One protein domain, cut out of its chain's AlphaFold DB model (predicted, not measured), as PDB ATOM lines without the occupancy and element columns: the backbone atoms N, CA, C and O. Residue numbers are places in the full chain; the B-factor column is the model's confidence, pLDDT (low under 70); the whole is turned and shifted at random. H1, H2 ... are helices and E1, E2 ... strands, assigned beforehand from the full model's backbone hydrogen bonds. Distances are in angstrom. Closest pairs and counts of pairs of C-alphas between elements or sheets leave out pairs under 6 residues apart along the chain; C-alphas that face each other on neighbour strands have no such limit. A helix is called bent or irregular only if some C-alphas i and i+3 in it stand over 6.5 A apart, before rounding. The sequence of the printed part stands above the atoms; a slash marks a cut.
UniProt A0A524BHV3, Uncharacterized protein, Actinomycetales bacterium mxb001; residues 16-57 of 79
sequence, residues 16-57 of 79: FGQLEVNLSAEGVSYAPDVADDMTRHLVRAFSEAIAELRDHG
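AT A GLANCE: This is residues 16 to 57 of the 79 residues of an uncharacterized protein of Actinomycetales bacterium mxb001 (UniProt A0A524BHV3). Picture a long narrow U: the printed part runs out along strand E1, turns through a tight link and folds back along the longer helix H1, with few contacts between the two arms. The free parts are the turn, residues 26 to 37, and the far end of the helix with the residues after it, residues 51 to 57. The printed part has 42 residues with one named strand followed by one named helix, and its class is mixed, helices and strands. It is loose, with a radius of gyration of the C-alphas of 12.9 A, and its C-alphas span 40 by 15 by 15 A, a rod.

HOW THE PARTS SIT: Start at E1, residues 19 to 29, which pairs with no named strand and bends by 67 degrees at residue 26. Go on to H1, residues 32 to 55, joined to E1 by a tight link of 2 residues. Compare Val 21 with Phe 46: their C-alphas, the closest of E1 and H1, are 6.8 A apart. The two elements have 3 pairs of C-alphas within 8 A, and their centres are 11.8 A apart. Along H1 you will find every O i to N i+4 pair within hydrogen-bond range; the helix is neither bent nor irregular.

IN THESE COORDINATES: Find C-alpha 19 at (4.446, -38.557, -27.256); from there E1 runs 29.0 A to C-alpha 29 at (8.023, -36.408, -55.925). H1 then runs 34.9 A from C-alpha 32 to C-alpha 55 at (5.039, -53.552, -22.669).

THE WHOLE: The two C-alphas farthest apart, those of Ser 29 and Gly 57, are 40.3 A apart, while those of Phe 16 and Gly 57, the first and last printed, are 17.3 A apart. The printed part has no cut and no long link. Its mean pLDDT is 82.5, and residue 30 is under 70.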
ATOM      1  N   PHE A  16       0.425 -37.272 -29.527       75.38
ATOM      2  CA  PHE A  16      -0.607 -37.711 -28.586       75.38
ATOM      3  C   PHE A  16      -0.109 -37.518 -27.154       75.38
ATOM      4  O   PHE A  16       0.879 -38.126 -26.741       75.38
ATOM      5  N   GLY A  17      -0.773 -36.648 -26.392       78.12
ATOM      6  CA  GLY A  17      -0.304 -36.269 -25.060       78.12
ATOM      7  C   GLY A  17       1.128 -35.722 -25.106       78.12
ATOM      8  O   GLY A  17       1.376 -34.676 -25.707       78.12
ATOM      9  N   GLN A  18       2.057 -36.443 -24.473       77.50
ATOM     10  CA  GLN A  18       3.487 -36.114 -24.426       77.50
ATOM     11  C   GLN A  18       4.333 -36.865 -25.469       77.50
ATOM     12  O   GLN A  18       5.526 -36.593 -25.581       77.50
ATOM     13  N   LEU A  19       3.746 -37.803 -26.220       74.69
ATOM     14  CA  LEU A  19       4.446 -38.557 -27.256       74.69
ATOM     15  C   LEU A  19       4.391 -37.797 -28.577       74.69
ATOM     16  O   LEU A  19       3.316 -37.393 -29.024       74.69
ATOM     17  N   GLU A  20       5.549 -37.632 -29.208       82.94
ATOM     18  CA  GLU A  20       5.700 -36.942 -30.485       82.94
ATOM     19  C   GLU A  20       6.568 -37.779 -31.422       82.94
ATOM     20  O   GLU A  20       7.664 -38.206 -31.056       82.94
ATOM     21  N   VAL A  21       6.080 -37.995 -32.643       82.00
ATOM     22  CA  VAL A  21       6.848 -38.614 -33.722       82.00
ATOM     23  C   VAL A  21       6.886 -37.658 -34.901       82.00
ATOM     24  O   VAL A  21       5.852 -37.207 -35.394       82.00
ATOM     25  N   ASN A  22       8.104 -37.364 -35.348       84.94
ATOM     26  CA  ASN A  22       8.379 -36.489 -36.477       84.94
ATOM     27  C   ASN A  22       9.007 -37.298 -37.605       84.94
ATOM     28  O   ASN A  22       9.970 -38.033 -37.386       84.94
ATOM     29  N   LEU A  23       8.493 -37.113 -38.814       83.31
ATOM     30  CA  LEU A  23       9.020 -37.720 -40.021       83.31
ATOM     31  C   LEU A  23       9.244 -36.637 -41.073       83.31
ATOM     32  O   LEU A  23       8.351 -35.856 -41.397       83.31
ATOM     33  N   SER A  24      10.462 -36.587 -41.595       85.25
ATOM     34  CA  SER A  24      10.876 -35.669 -42.651       85.25
ATOM     35  C   SER A  24      11.405 -36.465 -43.832       85.25
ATOM     36  O   SER A  24      12.241 -37.351 -43.646       85.25
ATOM     37  N   ALA A  25      10.966 -36.125 -45.036       82.19
ATOM     38  CA  ALA A  25      11.510 -36.672 -46.267       82.19
ATOM     39  C   ALA A  25      11.838 -35.538 -47.237       82.19
ATOM     40  O   ALA A  25      11.005 -34.671 -47.503       82.19
ATOM     41  N   GLU A  26      13.054 -35.562 -47.769       83.75
ATOM     42  CA  GLU A  26      13.544 -34.579 -48.733       83.75
ATOM     43  C   GLU A  26      13.408 -35.114 -50.157       83.75
ATOM     44  O   GLU A  26      13.539 -36.316 -50.408       83.75
ATOM     45  N   GLY A  27      13.166 -34.217 -51.113       76.75
ATOM     46  CA  GLY A  27      13.196 -34.577 -52.532       76.75
ATOM     47  C   GLY A  27      12.091 -35.548 -52.978       76.75
ATOM     48  O   GLY A  27      12.242 -36.238 -53.989       76.75
ATOM     49  N   VAL A  28      10.967 -35.597 -52.260       74.81
ATOM     50  CA  VAL A  28       9.847 -36.484 -52.576       74.81
ATOM     51  C   VAL A  28       9.097 -35.944 -53.788       74.81
ATOM     52  O   VAL A  28       8.645 -34.798 -53.802       74.81
ATOM     53  N   SER A  29       8.932 -36.760 -54.831       72.06
ATOM     54  CA  SER A  29       8.023 -36.408 -55.925       72.06
ATOM     55  C   SER A  29       6.602 -36.410 -55.367       72.06
ATOM     56  O   SER A  29       6.080 -37.460 -54.999       72.06
ATOM     57  N   TYR A  30       6.009 -35.223 -55.223       65.19
ATOM     58  CA  TYR A  30       4.705 -35.086 -54.583       65.19
ATOM     59  C   TYR A  30       3.625 -35.748 -55.447       65.19
ATOM     60  O   TYR A  30       3.199 -35.197 -56.464       65.19
ATOM     61  N   ALA A  31       3.187 -36.927 -55.016       73.12
ATOM     62  CA  ALA A  31       1.997 -37.613 -55.492       73.12
ATOM     63  C   ALA A  31       1.089 -37.904 -54.282       73.12
ATOM     64  O   ALA A  31       1.615 -38.209 -53.207       73.12
ATOM     65  N   PRO A  32      -0.246 -37.819 -54.427       75.19
ATOM     66  CA  PRO A  32      -1.184 -38.109 -53.339       75.19
ATOM     67  C   PRO A  32      -0.935 -39.468 -52.670       75.19
ATOM     68  O   PRO A  32      -0.957 -39.549 -51.447       75.19
ATOM     69  N   ASP A  33      -0.602 -40.492 -53.461       83.62
ATOM     70  CA  ASP A  33      -0.328 -41.848 -52.964       83.62
ATOM     71  C   ASP A  33       0.915 -41.902 -52.065       83.62
ATOM     72  O   ASP A  33       0.928 -42.603 -51.061       83.62
ATOM     73  N   VAL A  34       1.947 -41.109 -52.375       81.06
ATOM     74  CA  VAL A  34       3.177 -41.061 -51.569       81.06
ATOM     75  C   VAL A  34       2.907 -40.412 -50.212       81.06
ATOM     76  O   VAL A  34       3.406 -40.881 -49.195       81.06
ATOM     77  N   ALA A  35       2.085 -39.359 -50.180       80.19
ATOM     78  CA  ALA A  35       1.665 -38.743 -48.925       80.19
ATOM     79  C   ALA A  35       0.817 -39.706 -48.073       80.19
ATOM     80  O   ALA A  35       0.990 -39.761 -46.854       80.19
ATOM     81  N   ASP A  36      -0.073 -40.481 -48.699       84.94
ATOM     82  CA  ASP A  36      -0.894 -41.485 -48.016       84.94
ATOM     83  C   ASP A  36      -0.040 -42.634 -47.453       84.94
ATOM     84  O   ASP A  36      -0.143 -42.958 -46.268       84.94
ATOM     85  N   ASP A  37       0.888 -43.178 -48.245       86.81
ATOM     86  CA  ASP A  37       1.813 -44.228 -47.804       86.81
ATOM     87  C   ASP A  37       2.690 -43.762 -46.638       86.81
ATOM     88  O   ASP A  37       2.845 -44.479 -45.643       86.81
ATOM     89  N   MET A  38       3.224 -42.540 -46.711       83.00
ATOM     90  CA  MET A  38       3.999 -41.961 -45.615       83.00
ATOM     91  C   MET A  38       3.144 -41.739 -44.361       83.00
ATOM     92  O   MET A  38       3.615 -41.986 -43.251       83.00
ATOM     93  N   THR A  39       1.875 -41.347 -44.520       85.06
ATOM     94  CA  THR A  39       0.934 -41.189 -43.397       85.06
ATOM     95  C   THR A  39       0.686 -42.530 -42.717       85.06
ATOM     96  O   THR A  39       0.802 -42.636 -41.497       85.06
ATOM     97  N   ARG A  40       0.406 -43.580 -43.495       89.00
ATOM     98  CA  ARG A  40       0.209 -44.940 -42.972       89.00
ATOM     99  C   ARG A  40       1.453 -45.455 -42.261       89.00
ATOM    100  O   ARG A  40       1.338 -46.066 -41.202       89.00
ATOM    101  N   HIS A  41       2.633 -45.192 -42.822       86.94
ATOM    102  CA  HIS A  41       3.896 -45.573 -42.202       86.94
ATOM    103  C   HIS A  41       4.098 -44.872 -40.853       86.94
ATOM    104  O   HIS A  41       4.437 -45.528 -39.870       86.94
ATOM    105  N   LEU A  42       3.815 -43.567 -40.780       84.94
ATOM    106  CA  LEU A  42       3.914 -42.786 -39.546       84.94
ATOM    107  C   LEU A  42       2.946 -43.287 -38.466       84.94
ATOM    108  O   LEU A  42       3.353 -43.479 -37.322       84.94
ATOM    109  N   VAL A  43       1.683 -43.535 -38.826       87.88
ATOM    110  CA  VAL A  43       0.670 -44.065 -37.896       87.88
ATOM    111  C   VAL A  43       1.091 -45.428 -37.361       87.88
ATOM    112  O   VAL A  43       1.015 -45.668 -36.160       87.88
ATOM    113  N   ARG A  44       1.590 -46.309 -38.233       88.62
ATOM    114  CA  ARG A  44       2.059 -47.632 -37.826       88.62
ATOM    115  C   ARG A  44       3.242 -47.550 -36.860       88.62
ATOM    116  O   ARG A  44       3.193 -48.182 -35.811       88.62
ATOM    117  N   ALA A  45       4.259 -46.753 -37.187       85.62
ATOM    118  CA  ALA A  45       5.417 -46.550 -36.317       85.62
ATOM    119  C   ALA A  45       5.003 -45.991 -34.947       85.62
ATOM    120  O   ALA A  45       5.538 -46.386 -33.915       85.62
ATOM    121  N   PHE A  46       4.004 -45.107 -34.929       85.38
ATOM    122  CA  PHE A  46       3.461 -44.567 -33.694       85.38
ATOM    123  C   PHE A  46       2.738 -45.614 -32.841       85.38
ATOM    124  O   PHE A  46       2.967 -45.689 -31.636       85.38
ATOM    125  N   SER A  47       1.888 -46.442 -33.452       86.94
ATOM    126  CA  SER A  47       1.196 -47.525 -32.748       86.94
ATOM    127  C   SER A  47       2.170 -48.565 -32.191       86.94
ATOM    128  O   SER A  47       1.988 -49.012 -31.061       86.94
ATOM    129  N   GLU A  48       3.210 -48.919 -32.952       88.88
ATOM    130  CA  GLU A  48       4.271 -49.830 -32.503       88.88
ATOM    131  C   GLU A  48       5.043 -49.234 -31.313       88.88
ATOM    132  O   GLU A  48       5.223 -49.914 -30.306       88.88
ATOM    133  N   ALA A  49       5.394 -47.944 -31.363       84.50
ATOM    134  CA  ALA A  49       6.054 -47.261 -30.248       84.50
ATOM    135  C   ALA A  49       5.179 -47.210 -28.981       84.50
ATOM    136  O   ALA A  49       5.676 -47.415 -27.878       84.50
ATOM    137  N   ILE A  50       3.870 -46.965 -29.115       85.25
ATOM    138  CA  ILE A  50       2.932 -47.014 -27.980       85.25
ATOM    139  C   ILE A  50       2.868 -48.424 -27.388       85.25
ATOM    140  O   ILE A  50       2.896 -48.563 -26.167       85.25
ATOM    141  N   ALA A  51       2.779 -49.458 -28.227       86.06
ATOM    142  CA  ALA A  51       2.747 -50.841 -27.760       86.06
ATOM    143  C   ALA A  51       4.019 -51.189 -26.973       86.06
ATOM    144  O   ALA A  51       3.924 -51.682 -25.855       86.06
ATOM    145  N   GLU A  52       5.194 -50.823 -27.492       87.44
ATOM    146  CA  GLU A  52       6.474 -51.023 -26.805       87.44
ATOM    147  C   GLU A  52       6.526 -50.274 -25.461       87.44
ATOM    148  O   GLU A  52       6.906 -50.841 -24.437       87.44
ATOM    149  N   LEU A  53       6.071 -49.017 -25.413       85.00
ATOM    150  CA  LEU A  53       5.997 -48.260 -24.159       85.00
ATOM    151  C   LEU A  53       5.055 -48.909 -23.133       85.00
ATOM    152  O   LEU A  53       5.334 -48.842 -21.933       85.00
ATOM    153  N   ARG A  54       3.957 -49.530 -23.579       84.81
ATOM    154  CA  ARG A  54       3.034 -50.269 -22.705       84.81
ATOM    155  C   ARG A  54       3.678 -51.548 -22.179       84.81
ATOM    156  O   ARG A  54       3.638 -51.778 -20.975       84.81
ATOM    157  N   ASP A  55       4.336 -52.317 -23.044       86.12
ATOM    158  CA  ASP A  55       5.039 -53.552 -22.669       86.12
ATOM    159  C   ASP A  55       6.147 -53.291 -21.635       86.12
ATOM    160  O   ASP A  55       6.418 -54.116 -20.761       86.12
ATOM    161  N   HIS A  56       6.767 -52.110 -21.693       87.25
ATOM    162  CA  HIS A  56       7.762 -51.662 -20.720       87.25
ATOM    163  C   HIS A  56       7.173 -51.008 -19.456       87.25
ATOM    164  O   HIS A  56       7.937 -50.598 -18.578       87.25
ATOM    165  N   GLY A  57       5.845 -50.904 -19.335       81.75
ATOM    166  CA  GLY A  57       5.159 -50.295 -18.189       81.75
ATOM    167  C   GLY A  57       5.345 -48.778 -18.077       81.75
ATOM    168  O   GLY A  57       5.179 -48.214 -16.997       81.75
TER     169      GLY A  57